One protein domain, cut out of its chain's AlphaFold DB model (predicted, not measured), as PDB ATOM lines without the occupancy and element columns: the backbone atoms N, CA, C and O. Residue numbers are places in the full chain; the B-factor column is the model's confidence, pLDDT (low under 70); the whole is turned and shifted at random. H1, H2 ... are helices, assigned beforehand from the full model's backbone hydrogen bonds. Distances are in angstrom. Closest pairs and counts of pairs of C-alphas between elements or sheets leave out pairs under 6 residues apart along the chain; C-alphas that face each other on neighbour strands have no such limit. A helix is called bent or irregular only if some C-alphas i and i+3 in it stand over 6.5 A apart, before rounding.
ATOM      1  N   ASP A  50     217.003 248.407 141.200       84.94
ATOM      2  CA  ASP A  50     217.964 247.896 140.214       84.94
ATOM      3  C   ASP A  50     217.305 247.142 139.048       84.94
ATOM      4  O   ASP A  50     217.848 247.134 137.939       84.94
ATOM      5  N   ASP A  51     216.112 246.573 139.248       83.62
ATOM      6  CA  ASP A  51     215.362 245.883 138.195       83.62
ATOM      7  C   ASP A  51     214.836 246.862 137.129       83.62
ATOM      8  O   ASP A  51     214.558 246.456 135.998       83.62
ATOM      9  N   CYS A  52     214.810 248.170 137.423       84.06
ATOM     10  CA  CYS A  52     214.481 249.216 136.452       84.06
ATOM     11  C   CYS A  52     215.426 249.223 135.244       84.06
ATOM     12  O   CYS A  52     215.011 249.581 134.143       84.06
ATOM     13  N   LYS A  53     216.675 248.761 135.407       83.31
ATOM     14  CA  LYS A  53     217.655 248.641 134.312       83.31
ATOM     15  C   LYS A  53     217.211 247.655 133.225       83.31
ATOM     16  O   LYS A  53     217.688 247.734 132.097       83.31
ATOM     17  N   ARG A  54     216.280 246.748 133.539       79.44
ATOM     18  CA  ARG A  54     215.735 245.751 132.604       79.44
ATOM     19  C   ARG A  54     214.543 246.268 131.795       79.44
ATOM     20  O   ARG A  54     214.220 245.684 130.765       79.44
ATOM     21  N   LEU A  55     213.901 247.356 132.229       75.50
ATOM     22  CA  LEU A  55     212.782 247.981 131.517       75.50
ATOM     23  C   LEU A  55     213.149 248.552 130.136       75.50
ATOM     24  O   LEU A  55     212.372 248.321 129.210       75.50
ATOM     25  N   PRO A  56     214.303 249.227 129.929       65.00
ATOM     26  CA  PRO A  56     214.730 249.624 128.583       65.00
ATOM     27  C   PRO A  56     215.174 248.435 127.710       65.00
ATOM     28  O   PRO A  56     215.495 248.619 126.539       65.00
ATOM     29  N   GLY A  57     215.189 247.209 128.243       53.12
ATOM     30  CA  GLY A  57     215.741 246.016 127.599       53.12
ATOM     31  C   GLY A  57     214.835 245.345 126.563       53.12
ATOM     32  O   GLY A  57     214.814 244.118 126.495       53.12
ATOM     33  N   GLY A  58     214.053 246.096 125.786       59.81
ATOM     34  CA  GLY A  58     213.053 245.508 124.899       59.81
ATOM     35  C   GLY A  58     212.740 246.305 123.636       59.81
ATOM     36  O   GLY A  58     212.837 247.526 123.616       59.81
ATOM     37  N   ARG A  59     212.314 245.599 122.579       73.88
ATOM     38  CA  ARG A  59     211.763 246.206 121.350       73.88
ATOM     39  C   ARG A  59     210.258 246.479 121.459       73.88
ATOM     40  O   ARG A  59     209.694 247.092 120.559       73.88
ATOM     41  N   ALA A  60     209.596 246.003 122.516       77.62
ATOM     42  CA  ALA A  60     208.155 246.154 122.682       77.62
ATOM     43  C   ALA A  60     207.784 247.567 123.178       77.62
ATOM     44  O   ALA A  60     208.155 247.942 124.294       77.62
ATOM     45  N   PRO A  61     206.993 248.349 122.421       82.69
ATOM     46  CA  PRO A  61     206.540 249.660 122.863       82.69
ATOM     47  C   PRO A  61     205.316 249.518 123.783       82.69
ATOM     48  O   PRO A  61     204.195 249.802 123.365       82.69
ATOM     49  N   ILE A  62     205.510 249.081 125.035       84.12
ATOM     50  CA  ILE A  62     204.418 248.766 125.984       84.12
ATOM     51  C   ILE A  62     203.404 249.908 126.127       84.12
ATOM     52  O   ILE A  62     202.203 249.664 126.046       84.12
ATOM     53  N   ASN A  63     203.868 251.158 126.238       80.44
ATOM     54  CA  ASN A  63     202.986 252.329 126.326       80.44
ATOM     55  C   ASN A  63     202.065 252.457 125.109       80.44
ATOM     56  O   ASN A  63     200.929 252.900 125.234       80.44
ATOM     57  N   ARG A  64     202.563 252.090 123.923       83.50
ATOM     58  CA  ARG A  64     201.779 252.107 122.690       83.50
ATOM     59  C   ARG A  64     200.829 250.922 122.658       83.50
ATOM     60  O   ARG A  64     199.651 251.131 122.414       83.50
ATOM     61  N   LEU A  65     201.323 249.717 122.952       83.94
ATOM     62  CA  LEU A  65     200.524 248.489 122.952       83.94
ATOM     63  C   LEU A  65     199.329 248.595 123.901       83.94
ATOM     64  O   LEU A  65     198.208 248.321 123.495       83.94
ATOM     65  N   ALA A  66     199.539 249.089 125.120       81.88
ATOM     66  CA  ALA A  66     198.477 249.250 126.109       81.88
ATOM     67  C   ALA A  66     197.397 250.276 125.713       81.88
ATOM     68  O   ALA A  66     196.312 250.260 126.283       81.88
ATOM     69  N   ARG A  67     197.674 251.157 124.742       82.62
ATOM     70  CA  ARG A  67     196.727 252.158 124.221       82.62
ATOM     71  C   ARG A  67     196.031 251.724 122.932       82.62
ATOM     72  O   ARG A  67     195.187 252.462 122.439       82.62
ATOM     73  N   ILE A  68     196.400 250.577 122.360       84.44
ATOM     74  CA  ILE A  68     195.753 250.074 121.148       84.44
ATOM     75  C   ILE A  68     194.311 249.696 121.483       84.44
ATOM     76  O   ILE A  68     194.051 248.953 122.436       84.44
ATOM     77  N   GLU A  69     193.382 250.197 120.677       75.00
ATOM     78  CA  GLU A  69     192.005 249.716 120.618       75.00
ATOM     79  C   GLU A  69     191.936 248.495 119.690       75.00
ATOM     80  O   GLU A  69     192.585 248.460 118.645       75.00
ATOM     81  N   GLY A  70     191.182 247.470 120.087       81.06
ATOM     82  CA  GLY A  70     191.192 246.163 119.417       81.06
ATOM     83  C   GLY A  70     192.303 245.233 119.917       81.06
ATOM     84  O   GLY A  70     192.755 245.377 121.056       81.06
ATOM     85  N   GLY A  71     192.685 244.257 119.089       84.62
ATOM     86  CA  GLY A  71     193.733 243.267 119.371       84.62
ATOM     87  C   GLY A  71     195.100 243.653 118.795       84.62
ATOM     88  O   GLY A  71     195.206 244.530 117.936       84.62
ATOM     89  N   ILE A  72     196.163 242.988 119.253       89.50
ATOM     90  CA  ILE A  72     197.510 243.139 118.681       89.50
ATOM     91  C   ILE A  72     197.779 242.059 117.628       89.50
ATOM     92  O   ILE A  72     197.241 240.958 117.699       89.50
ATOM     93  N   SER A  73     198.652 242.357 116.664       88.62
ATOM     94  CA  SER A  73     199.140 241.341 115.724       88.62
ATOM     95  C   SER A  73     199.917 240.251 116.463       88.62
ATOM     96  O   SER A  73     200.724 240.560 117.341       88.62
ATOM     97  N   VAL A  74     199.759 238.993 116.044       92.81
ATOM     98  CA  VAL A  74     200.526 237.852 116.575       92.81
ATOM     99  C   VAL A  74     202.035 238.056 116.420       92.81
ATOM    100  O   VAL A  74     202.803 237.649 117.287       92.81
ATOM    101  N   ARG A  75     202.484 238.784 115.390       89.94
ATOM    102  CA  ARG A  75     203.905 239.131 115.208       89.94
ATOM    103  C   ARG A  75     204.462 239.987 116.347       89.94
ATOM    104  O   ARG A  75     205.642 239.896 116.664       89.94
ATOM    105  N   ASN A  76     203.617 240.772 117.021       89.62
ATOM    106  CA  ASN A  76     204.051 241.567 118.169       89.62
ATOM    107  C   ASN A  76     204.419 240.694 119.374       89.62
ATOM    108  O   ASN A  76     205.111 241.178 120.267       89.62
ATOM    109  N   LEU A  77     204.008 239.422 119.403       91.31
ATOM    110  CA  LEU A  77     204.393 238.498 120.463       91.31
ATOM    111  C   LEU A  77     205.901 238.196 120.479       91.31
ATOM    112  O   LEU A  77     206.440 237.864 121.534       91.31
ATOM    113  N   GLU A  78     206.586 238.338 119.338       89.94
ATOM    114  CA  GLU A  78     208.045 238.173 119.220       89.94
ATOM    115  C   GLU A  78     208.820 239.345 119.847       89.94
ATOM    116  O   GLU A  78     210.030 239.257 120.068       89.94
ATOM    117  N   LEU A  79     208.145 240.462 120.138       90.06
ATOM    118  CA  LEU A  79     208.796 241.619 120.735       90.06
ATOM    119  C   LEU A  79     209.263 241.281 122.150       90.06
ATOM    120  O   LEU A  79     208.549 240.681 122.947       90.06
ATOM    121  N   THR A  80     210.479 241.697 122.475       90.06
ATOM    122  CA  THR A  80     211.053 241.497 123.806       90.06
ATOM    123  C   THR A  80     210.665 242.647 124.725       90.06
ATOM    124  O   THR A  80     210.727 243.809 124.316       90.06
ATOM    125  N   TYR A  81     210.327 242.334 125.972       88.31
ATOM    126  CA  TYR A  81     210.216 243.282 127.074       88.31
ATOM    127  C   TYR A  81     210.720 242.634 128.362       88.31
ATOM    128  O   TYR A  81     210.501 241.449 128.593       88.31
ATOM    129  N   PHE A  82     211.428 243.393 129.201       86.12
ATOM    130  CA  PHE A  82     211.976 242.878 130.463       86.12
ATOM    131  C   PHE A  82     212.906 241.644 130.301       86.12
ATOM    132  O   PHE A  82     213.056 240.814 131.203       86.12
ATOM    133  N   GLY A  83     213.575 241.542 129.147       84.62
ATOM    134  CA  GLY A  83     214.509 240.458 128.832       84.62
ATOM    135  C   GLY A  83     213.866 239.153 128.349       84.62
ATOM    136  O   GLY A  83     214.581 238.166 128.227       84.62
ATOM    137  N   LYS A  84     212.560 239.132 128.056       89.12
ATOM    138  CA  LYS A  84     211.872 237.970 127.469       89.12
ATOM    139  C   LYS A  84     210.863 238.390 126.392       89.12
ATOM    140  O   LYS A  84     210.415 239.540 126.403       89.12
ATOM    141  N   PRO A  85     210.522 237.525 125.431       90.31
ATOM    142  CA  PRO A  85     209.486 237.808 124.444       90.31
ATOM    143  C   PRO A  85     208.086 237.831 125.075       90.31
ATOM    144  O   PRO A  85     207.825 237.145 126.061       90.31
ATOM    145  N   LEU A  86     207.162 238.603 124.497       91.31
ATOM    146  CA  LEU A  86     205.804 238.754 125.037       91.31
ATOM    147  C   LEU A  86     205.014 237.434 125.069       91.31
ATOM    148  O   LEU A  86     204.176 237.256 125.951       91.31
ATOM    149  N   PHE A  87     205.281 236.479 124.168       89.94
ATOM    150  CA  PHE A  87     204.617 235.167 124.242       89.94
ATOM    151  C   PHE A  87     205.004 234.346 125.485       89.94
ATOM    152  O   PHE A  87     204.254 233.451 125.867       89.94
ATOM    153  N   GLU A  88     206.127 234.648 126.138       92.31
ATOM    154  CA  GLU A  88     206.577 233.947 127.349       92.31
ATOM    155  C   GLU A  88     206.061 234.588 128.637       92.31
ATOM    156  O   GLU A  88     206.300 234.060 129.716       92.31
ATOM    157  N   PHE A  89     205.344 235.714 128.554       92.88
ATOM    158  CA  PHE A  89     204.848 236.396 129.747       92.88
ATOM    159  C   PHE A  89     203.819 235.539 130.484       92.88
ATOM    160  O   PHE A  89     202.845 235.083 129.877       92.88
ATOM    161  N   THR A  90     204.011 235.377 131.787       93.62
ATOM    162  CA  THR A  90     203.092 234.697 132.703       93.62
ATOM    163  C   THR A  90     202.359 235.693 133.603       93.62
ATOM    164  O   THR A  90     202.627 236.897 133.589       93.62
ATOM    165  N   ASP A  91     201.421 235.203 134.411       92.88
ATOM    166  CA  ASP A  91     200.669 236.040 135.352       92.88
ATOM    167  C   ASP A  91     201.569 236.674 136.419       92.88
ATOM    168  O   ASP A  91     201.392 237.844 136.775       92.88
ATOM    169  N   GLU A  92     202.597 235.944 136.855       92.12
ATOM    170  CA  GLU A  92     203.621 236.431 137.778       92.12
ATOM    171  C   GLU A  92     204.386 237.619 137.189       92.12
ATOM    172  O   GLU A  92     204.749 238.549 137.907       92.12
ATOM    173  N   ASP A  93     204.575 237.635 135.871       91.81
ATOM    174  CA  ASP A  93     205.303 238.696 135.188       91.81
ATOM    175  C   ASP A  93     204.522 240.000 135.149       91.81
ATOM    176  O   ASP A  93     205.086 241.073 135.368       91.81
ATOM    177  N   TYR A  94     203.213 239.919 134.915       91.94
ATOM    178  CA  TYR A  94     202.344 241.089 134.990       91.94
ATOM    179  C   TYR A  94     202.228 241.602 136.424       91.94
ATOM    180  O   TYR A  94     202.231 242.817 136.633       91.94
ATOM    181  N   ALA A  95     202.159 240.704 137.413       92.69
ATOM    182  CA  ALA A  95     202.162 241.080 138.823       92.69
ATOM    183  C   ALA A  95     203.474 241.785 139.213       92.69
ATOM    184  O   ALA A  95     203.442 242.835 139.857       92.69
ATOM    185  N   PHE A  96     204.610 241.260 138.750       91.94
ATOM    186  CA  PHE A  96     205.924 241.854 138.965       91.94
ATOM    187  C   PHE A  96     206.043 243.229 138.293       91.94
ATOM    188  O   PHE A  96     206.439 244.199 138.937       91.94
ATOM    189  N   LEU A  97     205.637 243.356 137.025       90.81
ATOM    190  CA  LEU A  97     205.676 244.624 136.289       90.81
ATOM    191  C   LEU A  97     204.760 245.688 136.896       90.81
ATOM    192  O   LEU A  97     205.168 246.843 137.013       90.81
ATOM    193  N   LYS A  98     203.561 245.297 137.339       92.50
ATOM    194  CA  LYS A  98     202.625 246.184 138.042       92.50
ATOM    195  C   LYS A  98     203.271 246.829 139.271       92.50
ATOM    196  O   LYS A  98     203.023 248.003 139.523       92.50
ATOM    197  N   ALA A  99     204.076 246.080 140.024       91.69
ATOM    198  CA  ALA A  99     204.773 246.587 141.203       91.69
ATOM    199  C   ALA A  99     206.095 247.306 140.857       91.69
ATOM    200  O   ALA A  99     206.484 248.243 141.549       91.69
ATOM    201  N   LEU A 100     206.764 246.921 139.766       91.12
ATOM    202  CA  LEU A 100     208.015 247.539 139.320       91.12
ATOM    203  C   LEU A 100     207.808 248.917 138.666       91.12
ATOM    204  O   LEU A 100     208.614 249.822 138.871       91.12
ATOM    205  N   TRP A 101     206.758 249.104 137.861       92.06
ATOM    206  CA  TRP A 101     206.568 250.343 137.095       92.06
ATOM    207  C   TRP A 101     206.490 251.626 137.939       92.06
ATOM    208  O   TRP A 101     207.130 252.597 137.519       92.06
ATOM    209  N   PRO A 102     205.812 251.650 139.107       91.31
ATOM    210  CA  PRO A 102     205.833 252.803 140.010       91.31
ATOM    211  C   PRO A 102     207.226 253.110 140.559       91.31
ATOM    212  O   PRO A 102     207.655 254.264 140.535       91.31
ATOM    213  N   ILE A 103     207.983 252.077 140.955       90.75
ATOM    214  CA  ILE A 103     209.367 252.211 141.449       90.75
ATOM    215  C   ILE A 103     210.248 252.867 140.380       90.75
ATOM    216  O   ILE A 103     211.057 253.749 140.671       90.75
ATOM    217  N   CYS A 104     210.055 252.467 139.126       88.56
ATOM    218  CA  CYS A 104     210.830 252.960 137.994       88.56
ATOM    219  C   CYS A 104     210.269 254.235 137.352       88.56
ATOM    220  O   CYS A 104     210.840 254.710 136.371       88.56
ATOM    221  N   LYS A 105     209.174 254.793 137.889       88.06
ATOM    222  CA  LYS A 105     208.485 255.989 137.373       88.06
ATOM    223  C   LYS A 105     208.017 255.862 135.914       88.06
ATOM    224  O   LYS A 105     207.886 256.866 135.218       88.06
ATOM    225  N   THR A 106     207.762 254.640 135.444       86.25
ATOM    226  CA  THR A 106     207.218 254.389 134.096       86.25
ATOM    227  C   THR A 106     205.714 254.647 134.057       86.25
ATOM    228  O   THR A 106     205.209 255.248 133.112       86.25
ATOM    229  N   PHE A 107     205.017 254.195 135.097       88.69
ATOM    230  CA  PHE A 107     203.600 254.432 135.353       88.69
ATOM    231  C   PHE A 107     203.426 254.648 136.849       88.69
ATOM    232  O   PHE A 107     204.129 254.016 137.632       88.69
ATOM    233  N   ASP A 108     202.507 255.517 137.243       90.69
ATOM    234  CA  ASP A 108     202.139 255.709 138.645       90.69
ATOM    235  C   ASP A 108     201.343 254.511 139.202       90.69
ATOM    236  O   ASP A 108     200.961 253.592 138.469       90.69
ATOM    237  N   GLU A 109     201.105 254.512 140.515       92.25
ATOM    238  CA  GLU A 109     200.426 253.422 141.229       92.25
ATOM    239  C   GLU A 109     198.974 253.193 140.774       92.25
ATOM    240  O   GLU A 109     198.481 252.066 140.869       92.25
ATOM    241  N   GLU A 110     198.301 254.213 140.230       92.38
ATOM    242  CA  GLU A 110     196.931 254.108 139.715       92.38
ATOM    243  C   GLU A 110     196.918 253.589 138.269       92.38
ATOM    244  O   GLU A 110     196.106 252.732 137.907       92.38
ATOM    245  N   THR A 111     197.857 254.049 137.440       89.75
ATOM    246  CA  THR A 111     197.954 253.674 136.022       89.75
ATOM    247  C   THR A 111     198.553 252.280 135.814       89.75
ATOM    248  O   THR A 111     198.098 251.529 134.945       89.75
ATOM    249  N   ALA A 112     199.556 251.890 136.608       90.69
ATOM    250  CA  ALA A 112     200.239 250.600 136.497       90.69
ATOM    251  C   ALA A 112     199.292 249.375 136.466       90.69
ATOM    252  O   ALA A 112     199.440 248.543 135.562       90.69
ATOM    253  N   PRO A 113     198.293 249.224 137.366       92.81
ATOM    254  CA  PRO A 113     197.358 248.099 137.307       92.81
ATOM    255  C   PRO A 113     196.484 248.092 136.050       92.81
ATOM    256  O   PRO A 113     196.174 247.013 135.538       92.81
ATOM    257  N   LEU A 114     196.080 249.264 135.553       92.06
ATOM    258  CA  LEU A 114     195.251 249.385 134.351       92.06
ATOM    259  C   LEU A 114     196.034 248.943 133.115       92.06
ATOM    260  O   LEU A 114     195.554 248.119 132.332       92.06
ATOM    261  N   VAL A 115     197.271 249.426 132.989       90.81
ATOM    262  CA  VAL A 115     198.181 249.050 131.905       90.81
ATOM    263  C   VAL A 115     198.517 247.561 131.961       90.81
ATOM    264  O   VAL A 115     198.444 246.899 130.928       90.81
ATOM    265  N   ALA A 116     198.819 247.011 133.143       92.12
ATOM    266  CA  ALA A 116     199.126 245.588 133.307       92.12
ATOM    267  C   ALA A 116     197.965 244.707 132.833       92.12
ATOM    268  O   ALA A 116     198.161 243.788 132.040       92.12
ATOM    269  N   ARG A 117     196.740 245.022 133.278       92.94
ATOM    270  CA  ARG A 117     195.535 244.276 132.897       92.94
ATOM    271  C   ARG A 117     195.284 244.346 131.393       92.94
ATOM    272  O   ARG A 117     194.994 243.324 130.778       92.94
ATOM    273  N   ARG A 118     195.392 245.541 130.803       92.25
ATOM    274  CA  ARG A 118     195.170 245.733 129.366       92.25
ATOM    275  C   ARG A 118     196.213 244.991 128.539       92.25
ATOM    276  O   ARG A 118     195.848 244.303 127.594       92.25
ATOM    277  N   LEU A 119     197.486 245.101 128.916       92.19
ATOM    278  CA  LEU A 119     198.582 244.410 128.248       92.19
ATOM    279  C   LEU A 119     198.403 242.889 128.310       92.19
ATOM    280  O   LEU A 119     198.543 242.234 127.281       92.19
ATOM    281  N   LYS A 120     198.040 242.352 129.482       94.12
ATOM    282  CA  LYS A 120     197.736 240.930 129.653       94.12
ATOM    283  C   LYS A 120     196.632 240.475 128.703       94.12
ATOM    284  O   LYS A 120     196.856 239.538 127.952       94.12
ATOM    285  N   GLY A 121     195.496 241.179 128.672       93.62
ATOM    286  CA  GLY A 121     194.394 240.838 127.766       93.62
ATOM    287  C   GLY A 121     194.825 240.802 126.298       93.62
ATOM    288  O   GLY A 121     194.595 239.816 125.612       93.62
ATOM    289  N   LEU A 122     195.548 241.828 125.837       93.44
ATOM    290  CA  LEU A 122     196.040 241.887 124.455       93.44
ATOM    291  C   LEU A 122     196.988 240.734 124.102       93.44
ATOM    292  O   LEU A 122     196.920 240.190 123.001       93.44
ATOM    293  N   ILE A 123     197.903 240.396 125.011       93.69
ATOM    294  CA  ILE A 123     198.870 239.321 124.795       93.69
ATOM    295  C   ILE A 123     198.174 237.961 124.834       93.69
ATOM    296  O   ILE A 123     198.465 237.127 123.982       93.69
ATOM    297  N   ASP A 124     197.259 237.735 125.773       95.00
ATOM    298  CA  ASP A 124     196.528 236.471 125.890       95.00
ATOM    299  C   ASP A 124     195.619 236.230 124.681       95.00
ATOM    300  O   ASP A 124     195.632 235.130 124.127       95.00
ATOM    301  N   ASP A 125     194.924 237.262 124.196       94.31
ATOM    302  CA  ASP A 125     194.128 237.184 122.967       94.31
ATOM    303  C   ASP A 125     195.015 236.816 121.766       94.31
ATOM    304  O   ASP A 125     194.708 235.906 120.995       94.31
ATOM    305  N   ALA A 126     196.172 237.474 121.622       94.44
ATOM    306  CA  ALA A 126     197.111 237.162 120.549       94.44
ATOM    307  C   ALA A 126     197.719 235.755 120.685       94.44
ATOM    308  O   ALA A 126     197.945 235.085 119.675       94.44
ATOM    309  N   LYS A 127     197.968 235.275 121.911       95.12
ATOM    310  CA  LYS A 127     198.403 233.894 122.167       95.12
ATOM    311  C   LYS A 127     197.329 232.892 121.759       95.12
ATOM    312  O   LYS A 127     197.671 231.887 121.143       95.12
ATOM    313  N   ALA A 128     196.059 233.167 122.057       95.31
ATOM    314  CA  ALA A 128     194.944 232.317 121.651       95.31
ATOM    315  C   ALA A 128     194.841 232.224 120.120       95.31
ATOM    316  O   ALA A 128     194.816 231.123 119.575       95.31
ATOM    317  N   VAL A 129     194.921 233.360 119.415       95.06
ATOM    318  CA  VAL A 129     194.947 233.385 117.939       95.06
ATOM    319  C   VAL A 129     196.145 232.606 117.387       95.06
ATOM    320  O   VAL A 129     196.003 231.818 116.449       95.06
ATOM    321  N   ARG A 130     197.335 232.774 117.979       95.12
ATOM    322  CA  ARG A 130     198.512 231.994 117.579       95.12
ATOM    323  C   ARG A 130     198.281 230.500 117.797       95.12
ATOM    324  O   ARG A 130     198.648 229.710 116.932       95.12
ATOM    325  N   GLN A 131     197.676 230.104 118.912       95.88
ATOM    326  CA  GLN A 131     197.401 228.703 119.220       95.88
ATOM    327  C   GLN A 131     196.489 228.060 118.167       95.88
ATOM    328  O   GLN A 131     196.810 226.982 117.671       95.88
ATOM    329  N   GLU A 132     195.435 228.757 117.735       95.12
ATOM    330  CA  GLU A 132     194.586 228.306 116.622       95.12
ATOM    331  C   GLU A 132     195.389 228.108 115.327       95.12
ATOM    332  O   GLU A 132     195.217 227.109 114.624       95.12
ATOM    333  N   SER A 133     196.307 229.033 115.023       95.12
ATOM    334  CA  SER A 133     197.183 228.914 113.851       95.12
ATOM    335  C   SER A 133     198.141 227.720 113.961       95.12
ATOM    336  O   SER A 133     198.323 226.995 112.986       95.12
ATOM    337  N   LEU A 134     198.696 227.450 115.149       96.62
ATOM    338  CA  LEU A 134     199.584 226.312 115.393       96.62
ATOM    339  C   LEU A 134     198.845 224.982 115.241       96.62
ATOM    340  O   LEU A 134     199.396 224.026 114.693       96.62
ATOM    341  N   ASP A 135     197.597 224.907 115.694       97.69
ATOM    342  CA  ASP A 135     196.786 223.703 115.535       97.69
ATOM    343  C   ASP A 135     196.387 223.483 114.071       97.69
ATOM    344  O   ASP A 135     196.465 222.355 113.571       97.69
ATOM    345  N   TRP A 136     196.092 224.560 113.335       97.38
ATOM    346  CA  TRP A 136     195.922 224.498 111.882       97.38
ATOM    347  C   TRP A 136     197.204 224.041 111.165       97.38
ATOM    348  O   TRP A 136     197.121 223.180 110.288       97.38
ATOM    349  N   ILE A 137     198.387 224.534 111.554       97.88
ATOM    350  CA  ILE A 137     199.685 224.107 110.996       97.88
ATOM    351  C   ILE A 137     199.883 222.600 111.190       97.88
ATOM    352  O   ILE A 137     200.160 221.896 110.219       97.88
ATOM    353  N   LYS A 138     199.683 222.081 112.409       98.00
ATOM    354  CA  LYS A 138     199.820 220.640 112.702       98.00
ATOM    355  C   LYS A 138     198.890 219.794 111.835       98.00
ATOM    356  O   LYS A 138     199.303 218.773 111.280       98.00
ATOM    357  N   GLN A 139     197.630 220.209 111.712       97.44
ATOM    358  CA  GLN A 139     196.657 219.493 110.894       97.44
ATOM    359  C   GLN A 139     197.024 219.555 109.406       97.44
ATOM    360  O   GLN A 139     196.926 218.552 108.699       97.44
ATOM    361  N   THR A 140     197.482 220.712 108.938       96.94
ATOM    362  CA  THR A 140     197.887 220.935 107.548       96.94
ATOM    363  C   THR A 140     199.103 220.100 107.183       96.94
ATOM    364  O   THR A 140     199.104 219.452 106.141       96.94
ATOM    365  N   GLU A 141     200.102 220.030 108.059       97.62
ATOM    366  CA  GLU A 141     201.274 219.177 107.880       97.62
ATOM    367  C   GLU A 141     200.874 217.702 107.747       97.62
ATOM    368  O   GLU A 141     201.325 217.005 106.832       97.62
ATOM    369  N   LYS A 142     199.981 217.224 108.623       96.94
ATOM    370  CA  LYS A 142     199.451 215.858 108.557       96.94
ATOM    371  C   LYS A 142     198.712 215.603 107.239       96.94
ATOM    372  O   LYS A 142     198.943 214.573 106.606       96.94
ATOM    373  N   ASN A 143     197.859 216.536 106.820       94.06
ATOM    374  CA  ASN A 143     197.094 216.431 105.578       94.06
ATOM    375  C   ASN A 143     198.019 216.412 104.357       94.06
ATOM    376  O   ASN A 143     197.908 215.515 103.527       94.06
ATOM    377  N   ALA A 144     198.974 217.341 104.285       94.81
ATOM    378  CA  ALA A 144     199.927 217.456 103.188       94.81
ATOM    379  C   ALA A 144     200.757 216.172 103.021       94.81
ATOM    380  O   ALA A 144     200.895 215.658 101.908       94.81
ATOM    381  N   LYS A 145     201.242 215.595 104.131       94.06
ATOM    382  CA  LYS A 145     201.988 214.324 104.135       94.06
ATOM    383  C   LYS A 145     201.155 213.135 103.648       94.06
ATOM    384  O   LYS A 145     201.705 212.231 103.026       94.06
ATOM    385  N   ALA A 146     199.847 213.133 103.905       94.75
ATOM    386  CA  ALA A 146     198.948 212.041 103.533       94.75
ATOM    387  C   ALA A 146     198.492 212.067 102.061       94.75
ATOM    388  O   ALA A 146     197.932 211.076 101.585       94.75
ATOM    389  N   LEU A 147     198.715 213.173 101.338       94.31
ATOM    390  CA  LEU A 147     198.345 213.287  99.925       94.31
ATOM    391  C   LEU A 147     199.027 212.208  99.080       94.31
ATOM    392  O   LEU A 147     200.125 211.764  99.397       94.31
ATOM    393  N   LYS A 148     198.402 211.782  97.986       90.50
ATOM    394  CA  LYS A 148     198.998 210.817  97.050       90.50
ATOM    395  C   LYS A 148     199.344 211.523  95.742       90.50
ATOM    396  O   LYS A 148     198.746 212.543  95.434       90.50
ATOM    397  N   PRO A 149     200.277 211.006  94.934       87.56
ATOM    398  CA  PRO A 149     200.570 211.612  93.638       87.56
ATOM    399  C   PRO A 149     199.330 211.661  92.739       87.56
ATOM    400  O   PRO A 149     198.699 210.632  92.489       87.56
ATOM    401  N   GLY A 150     199.007 212.850  92.236       83.81
ATOM    402  CA  GLY A 150     197.851 213.094  91.378       83.81
ATOM    403  C   GLY A 150     197.531 214.583  91.256       83.81
ATOM    404  O   GLY A 150     198.005 215.385  92.063       83.81
ATOM    405  N   GLN A 151     196.725 214.935  90.254       85.56
ATOM    406  CA  GLN A 151     196.330 216.319  89.977       85.56
ATOM    407  C   GLN A 151     195.563 216.937  91.157       85.56
ATOM    408  O   GLN A 151     195.936 218.003  91.634       85.56
ATOM    409  N   ASP A 152     194.602 216.207  91.721       90.50
ATOM    410  CA  ASP A 152     193.798 216.654  92.868       90.50
ATOM    411  C   ASP A 152     194.662 217.008  94.092       90.50
ATOM    412  O   ASP A 152     194.355 217.912  94.868       90.50
ATOM    413  N   SER A 153     195.785 216.305  94.280       92.94
ATOM    414  CA  SER A 153     196.713 216.589  95.381       92.94
ATOM    415  C   SER A 153     197.566 217.830  95.130       92.94
ATOM    416  O   SER A 153     197.929 218.513  96.083       92.94
ATOM    417  N   ILE A 154     197.860 218.153  93.867       90.75
ATOM    418  CA  ILE A 154     198.508 219.416  93.496       90.75
ATOM    419  C   ILE A 154     197.556 220.585  93.774       90.75
ATOM    420  O   ILE A 154     197.964 221.558  94.404       90.75
ATOM    421  N   GLU A 155     196.289 220.467  93.370       93.06
ATOM    422  CA  GLU A 155     195.245 221.462  93.657       93.06
ATOM    423  C   GLU A 155     195.070 221.661  95.165       93.06
ATOM    424  O   GLU A 155     195.131 222.788  95.653       93.06
ATOM    425  N   THR A 156     195.012 220.565  95.928       95.88
ATOM    426  CA  THR A 156     194.931 220.626  97.395       95.88
ATOM    427  C   THR A 156     196.111 221.388  98.010       95.88
ATOM    428  O   THR A 156     195.924 222.165  98.944       95.88
ATOM    429  N   ILE A 157     197.339 221.202  97.513       96.25
ATOM    430  CA  ILE A 157     198.500 221.955  98.013       96.25
ATOM    431  C   ILE A 157     198.387 223.452  97.699       96.25
ATOM    432  O   ILE A 157     198.729 224.266  98.559       96.25
ATOM    433  N   HIS A 158     197.884 223.828  96.519       94.44
ATOM    434  CA  HIS A 158     197.636 225.237  96.185       94.44
ATOM    435  C   HIS A 158     196.576 225.859  97.098       94.44
ATOM    436  O   HIS A 158     196.781 226.965  97.597       94.44
ATOM    437  N   ASP A 159     195.501 225.134  97.405       96.88
ATOM    438  CA  ASP A 159     194.470 225.595  98.340       96.88
ATOM    439  C   ASP A 159     195.020 225.777  99.759       96.88
ATOM    440  O   ASP A 159     194.733 226.777 100.421       96.88
ATOM    441  N   LEU A 160     195.849 224.841 100.234       97.00
ATOM    442  CA  LEU A 160     196.511 224.962 101.537       97.00
ATOM    443  C   LEU A 160     197.488 226.146 101.567       97.00
ATOM    444  O   LEU A 160     197.591 226.827 102.587       97.00
ATOM    445  N   TRP A 161     198.151 226.444 100.447       96.69
ATOM    446  CA  TRP A 161     198.990 227.633 100.313       96.69
ATOM    447  C   TRP A 161     198.168 228.925 100.389       96.69
ATOM    448  O   TRP A 161     198.551 229.860 101.088       96.69
ATOM    449  N   GLN A 162     197.007 228.984  99.732       96.75
ATOM    450  CA  GLN A 162     196.107 230.140  99.843       96.75
ATOM    451  C   GLN A 162     195.573 230.307 101.270       96.75
ATOM    452  O   GLN A 162     195.544 231.417 101.799       96.75
ATOM    453  N   GLN A 163     195.216 229.209 101.942       96.25
ATOM    454  CA  GLN A 163     194.814 229.248 103.351       96.25
ATOM    455  C   GLN A 163     195.929 229.769 104.264       96.25
ATOM    456  O   GLN A 163     195.646 230.551 105.169       96.25
ATOM    457  N   MET A 164     197.183 229.376 104.018       96.12
ATOM    458  CA  MET A 164     198.347 229.910 104.727       96.12
ATOM    459  C   MET A 164     198.435 231.436 104.563       96.12
ATOM    460  O   MET A 164     198.541 232.149 105.559       96.12
ATOM    461  N   LEU A 165     198.346 231.943 103.328       94.44
ATOM    462  CA  LEU A 165     198.400 233.384 103.047       94.44
ATOM    463  C   LEU A 165     197.259 234.145 103.739       94.44
ATOM    464  O   LEU A 165     197.497 235.170 104.372       94.44
ATOM    465  N   ASN A 166     196.042 233.597 103.728       94.44
ATOM    466  CA  ASN A 166     194.882 234.192 104.403       94.44
ATOM    467  C   ASN A 166     195.026 234.261 105.934       94.44
ATOM    468  O   ASN A 166     194.294 234.996 106.597       94.44
ATOM    469  N   ARG A 167     195.956 233.495 106.511       93.56
ATOM    470  CA  ARG A 167     196.228 233.434 107.952       93.56
ATOM    471  C   ARG A 167     197.505 234.177 108.351       93.56
ATOM    472  O   ARG A 167     197.906 234.092 109.509       93.56
ATOM    473  N   GLU A 168     198.140 234.932 107.453       90.44
ATOM    474  CA  GLU A 168     199.465 235.531 107.695       90.44
ATOM    475  C   GLU A 168     199.557 236.428 108.944       90.44
ATOM    476  O   GLU A 168     200.623 236.543 109.553       90.44
ATOM    477  N   PHE A 169     198.448 237.064 109.337       89.88
ATOM    478  CA  PHE A 169     198.376 237.939 110.513       89.88
ATOM    479  C   PHE A 169     198.124 237.183 111.824       89.88
ATOM    480  O   PHE A 169     198.288 237.759 112.902       89.88
ATOM    481  N   GLN A 170     197.748 235.904 111.730       93.06
ATOM    482  CA  GLN A 170     197.525 234.988 112.853       93.06
ATOM    483  C   GLN A 170     198.797 234.212 113.226       93.06
ATOM    484  O   GLN A 170     198.801 233.485 114.214       93.06
ATOM    485  N   MET A 171     199.870 234.358 112.447       93.38
ATOM    486  CA  MET A 171     201.115 233.611 112.593       93.38
ATOM    487  C   MET A 171     202.282 234.529 112.947       93.38
ATOM    488  O   MET A 171     202.333 235.706 112.571       93.38
ATOM    489  N   THR A 172     203.256 233.968 113.661       93.19
ATOM    490  CA  THR A 172     204.580 234.584 113.782       93.19
ATOM    491  C   THR A 172     205.368 234.413 112.482       93.19
ATOM    492  O   THR A 172     204.985 233.635 111.600       93.19
ATOM    493  N   SER A 173     206.489 235.126 112.347       90.62
ATOM    494  CA  SER A 173     207.323 235.019 111.143       90.62
ATOM    495  C   SER A 173     207.901 233.607 111.005       90.62
ATOM    496  O   SER A 173     207.964 233.062 109.903       90.62
ATOM    497  N   SER A 174     208.271 232.990 112.133       92.12
ATOM    498  CA  SER A 174     208.759 231.611 112.168       92.12
ATOM    499  C   SER A 174     207.678 230.589 111.830       92.12
ATOM    500  O   SER A 174     207.958 229.649 111.089       92.12
ATOM    501  N   ASP A 175     206.451 230.771 112.332       94.81
ATOM    502  CA  ASP A 175     205.349 229.834 112.075       94.81
ATOM    503  C   ASP A 175     205.011 229.813 110.570       94.81
ATOM    504  O   ASP A 175     204.893 228.743 109.971       94.81
ATOM    505  N   MET A 176     204.952 230.995 109.940       94.75
ATOM    506  CA  MET A 176     204.723 231.157 108.498       94.75
ATOM    507  C   MET A 176     205.841 230.523 107.658       94.75
ATOM    508  O   MET A 176     205.570 229.805 106.694       94.75
ATOM    509  N   ALA A 177     207.103 230.766 108.027       95.62
ATOM    510  CA  ALA A 177     208.250 230.193 107.327       95.62
ATOM    511  C   ALA A 177     208.249 228.658 107.398       95.62
ATOM    512  O   ALA A 177     208.498 227.997 106.390       95.62
ATOM    513  N   TYR A 178     207.915 228.096 108.564       97.00
ATOM    514  CA  TYR A 178     207.825 226.652 108.760       97.00
ATOM    515  C   TYR A 178     206.791 226.010 107.832       97.00
ATOM    516  O   TYR A 178     207.115 225.092 107.078       97.00
ATOM    517  N   ILE A 179     205.547 226.496 107.849       97.25
ATOM    518  CA  ILE A 179     204.486 225.879 107.044       97.25
ATOM    519  C   ILE A 179     204.700 226.097 105.540       97.25
ATOM    520  O   ILE A 179     204.402 225.206 104.745       97.25
ATOM    521  N   SER A 180     205.291 227.228 105.145       97.25
ATOM    522  CA  SER A 180     205.675 227.482 103.755       97.25
ATOM    523  C   SER A 180     206.700 226.462 103.246       97.25
ATOM    524  O   SER A 180     206.526 225.920 102.154       97.25
ATOM    525  N   ASP A 181     207.719 226.130 104.047       97.81
ATOM    526  CA  ASP A 181     208.707 225.098 103.712       97.81
ATOM    527  C   ASP A 181     208.072 223.702 103.612       97.81
ATOM    528  O   ASP A 181     208.313 222.977 102.644       97.81
ATOM    529  N   VAL A 182     207.195 223.343 104.559       96.75
ATOM    530  CA  VAL A 182     206.455 222.069 104.539       96.75
ATOM    531  C   VAL A 182     205.633 221.922 103.257       96.75
ATOM    532  O   VAL A 182     205.723 220.899 102.572       96.75
ATOM    533  N   LEU A 183     204.839 222.939 102.911       96.94
ATOM    534  CA  LEU A 183     204.003 222.920 101.712       96.94
ATOM    535  C   LEU A 183     204.845 222.959 100.431       96.94
ATOM    536  O   LEU A 183     204.540 222.232  99.486       96.94
ATOM    537  N   GLY A 184     205.920 223.751 100.406       95.50
ATOM    538  CA  GLY A 184     206.839 223.857  99.272       95.50
ATOM    539  C   GLY A 184     207.524 222.531  98.953       95.50
ATOM    540  O   GLY A 184     207.447 222.055  97.822       95.50
ATOM    541  N   LYS A 185     208.096 221.867  99.964       95.31
ATOM    542  CA  LYS A 185     208.687 220.528  99.806       95.31
ATOM    543  C   LYS A 185     207.664 219.523  99.301       95.31
ATOM    544  O   LYS A 185     207.938 218.768  98.370       95.31
ATOM    545  N   ARG A 186     206.460 219.536  99.882       94.75
ATOM    546  CA  ARG A 186     205.422 218.584  99.488       94.75
ATOM    547  C   ARG A 186     204.951 218.797  98.053       94.75
ATOM    548  O   ARG A 186     204.734 217.824  97.333       94.75
ATOM    549  N   ARG A 187     204.814 220.053  97.634       93.50
ATOM    550  CA  ARG A 187     204.532 220.420  96.247       93.50
ATOM    551  C   ARG A 187     205.569 219.786  95.323       93.50
ATOM    552  O   ARG A 187     205.205 219.013  94.442       93.50
ATOM    553  N   ASP A 188     206.847 220.061  95.556       92.44
ATOM    554  CA  ASP A 188     207.931 219.642  94.664       92.44
ATOM    555  C   ASP A 188     208.007 218.104  94.536       92.44
ATOM    556  O   ASP A 188     208.202 217.565  93.440       92.44
ATOM    557  N   GLU A 189     207.743 217.373  95.626       92.19
ATOM    558  CA  GLU A 189     207.605 215.911  95.616       92.19
ATOM    559  C   GLU A 189     206.451 215.426  94.727       92.19
ATOM    560  O   GLU A 189     206.632 214.499  93.930       92.19
ATOM    561  N   LEU A 190     205.263 216.028  94.858       90.38
ATOM    562  CA  LEU A 190     204.074 215.634  94.100       90.38
ATOM    563  C   LEU A 190     204.250 215.894  92.600       90.38
ATOM    564  O   LEU A 190     203.898 215.031  91.793       90.38
ATOM    565  N   TYR A 191     204.849 217.028  92.223       85.44
ATOM    566  CA  TYR A 191     205.148 217.341  90.822       85.44
ATOM    567  C   TYR A 191     206.170 216.362  90.232       85.44
ATOM    568  O   TYR A 191     205.911 215.767  89.186       85.44
ATOM    569  N   THR A 192     207.270 216.087  90.941       85.69
ATOM    570  CA  THR A 192     208.297 215.137  90.473       85.69
ATOM    571  C   THR A 192     207.729 213.727  90.272       85.69
ATOM    572  O   THR A 192     208.095 213.012  89.336       85.69
ATOM    573  N   GLN A 193     206.825 213.287  91.152       76.19
ATOM    574  CA  GLN A 193     206.194 211.967  91.053       76.19
ATOM    575  C   GLN A 193     205.137 211.909  89.943       76.19
ATOM    576  O   GLN A 193     205.021 210.884  89.267       76.19
ATOM    577  N   SER A 194     204.411 213.005  89.715       66.31
ATOM    578  CA  SER A 194     203.473 213.133  88.599       66.31
ATOM    579  C   SER A 194     204.195 213.057  87.248       66.31
ATOM    580  O   SER A 194     203.812 212.261  86.389       66.31
ATOM    581  N   GLU A 195     205.313 213.775  87.092       67.44
ATOM    582  CA  GLU A 195     206.142 213.724  85.881       67.44
ATOM    583  C   GLU A 195     206.675 212.314  85.601       67.44
ATOM    584  O   GLU A 195     206.620 211.836  84.467       67.44
ATOM    585  N   LYS A 196     207.156 211.607  86.634       68.81
ATOM    586  CA  LYS A 196     207.601 210.211  86.490       68.81
ATOM    587  C   LYS A 196     206.478 209.319  85.970       68.81
ATOM    588  O   LYS A 196     206.717 208.544  85.050       68.81
ATOM    589  N   ARG A 197     205.259 209.464  86.503       59.97
ATOM    590  CA  ARG A 197     204.086 208.683  86.080       59.97
ATOM    591  C   ARG A 197     203.677 208.984  84.637       59.97
ATOM    592  O   ARG A 197     203.350 208.053  83.907       59.97
ATOM    593  N   GLN A 198     203.738 210.247  84.214       59.88
ATOM    594  CA  GLN A 198     203.492 210.631  82.821       59.88
ATOM    595  C   GLN A 198     204.537 210.040  81.866       59.88
ATOM    596  O   GLN A 198     204.182 209.622  80.773       59.88
ATOM    597  N   ARG A 199     205.803 209.930  82.284       58.41
ATOM    598  CA  ARG A 199     206.857 209.280  81.484       58.41
ATOM    599  C   ARG A 199     206.752 207.751  81.445       58.41
ATOM    600  O   ARG A 199     207.280 207.145  80.523       58.41
ATOM    601  N   THR A 200     206.110 207.116  82.433       57.97
ATOM    602  CA  THR A 200     205.859 205.658  82.425       57.97
ATOM    603  C   THR A 200     204.724 205.255  81.478       57.97
ATOM    604  O   THR A 200     204.607 204.080  81.136       57.97
TER     605      THR A 200
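AT A GLANCE: This is residues 50 to 200 of the 220 residues of an uncharacterized protein of alpha proteobacterium BAL199 (UniProt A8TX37). The model is a long rod with the helix H5 as its spine: towards one end the helical hairpin of H6 and H7 runs lengthwise beside it in an up-and-down bundle of three, and towards the other end H4 folds back along it, with three very short helices and loops gathered near by. H4 packs on residues 112 to 120 of H5, H3 on residues 123 to 130, and H7 on residues 134 to 145. The printed part has 151 residues with seven named helices, H1 to H7 in chain order, and no named strand; the class is all helix. It is loose, with a radius of gyration of the C-alphas of 21.5 A, and spans 75 by 27 by 21 A.

IN THESE COORDINATES: H1 is residues 50 to 54, with C-alpha 50 at (217.964, 247.896, 140.214). H2 is residues 62 to 65 and H3 residues 74 to 78. H4, residues 91 to 103, is 19.3 A long; it is neither bent nor irregular, but only just: C-alphas 99 and 102 are 6.4 A apart. H5, residues 111 to 146, is the longest at 52.8 A and begins with C-alpha 111 at (197.954, 253.674, 136.022). H6, residues 151 to 166, is 23.0 A long. H7, residues 173 to 200, is 41.1 A long and ends with C-alpha 200 at (205.859, 205.658, 82.425).

HOW THE PARTS SIT: H5 is the hub, touching H3, H4 and H7. H5 and H7 run the same way at a shallow tilt of 11 degrees, the closest C-alphas being those of Ile 137 and Ile 179, 6.5 A apart. H6 and H7 form a helical hairpin and touch, opposite ways at 14 degrees, closest at the C-alphas of Ile 157 and Arg 187, 6.5 A. H5 and H6 are close but not clearly touching, with the C-alphas of Ala 144 and Ile 157 7.0 A apart. H4 and H5, also a helical hairpin, touch closest at the C-alphas of Lys 98 and Ala 112, 5.3 A; they run opposite ways at a shallow tilt of 33 degrees, near the line to steep. H3 touches H5, with the C-alphas of Val 74 and Ala 126 5.3 A apart. H2 is close to H5 but not clearly touching, with the C-alphas of Leu 65 and Leu 119 7.0 A apart. H1 only just touches H4, with 3 pairs of C-alphas within 8 A, the closest those of Cys 52 and Leu 100, 7.3 A. H4 and H7 are apart. Every O i to N i+4 pair is within hydrogen-bond range in H5, H6 and H7; H4 has 7 of 9, H1 and H3 each 0 of 1 but 2 of 2 O i to N i+3 pairs, and H2 is too short for an O i to N i+4 pair.

THE WHOLE: The two C-alphas farthest apart, those of Glu 109 and Thr 200, are 76.0 A apart. The printed part has no cut. The link from H3 to H4 is long, with 12 residues, and in it residues 80 to 81 pair with residues 84 to 85, antiparallel; the link from H5 to H6 is tight. The mean pLDDT of the printed part is 89.2, and residues 56 to 58 and 194 to 200 are under 70.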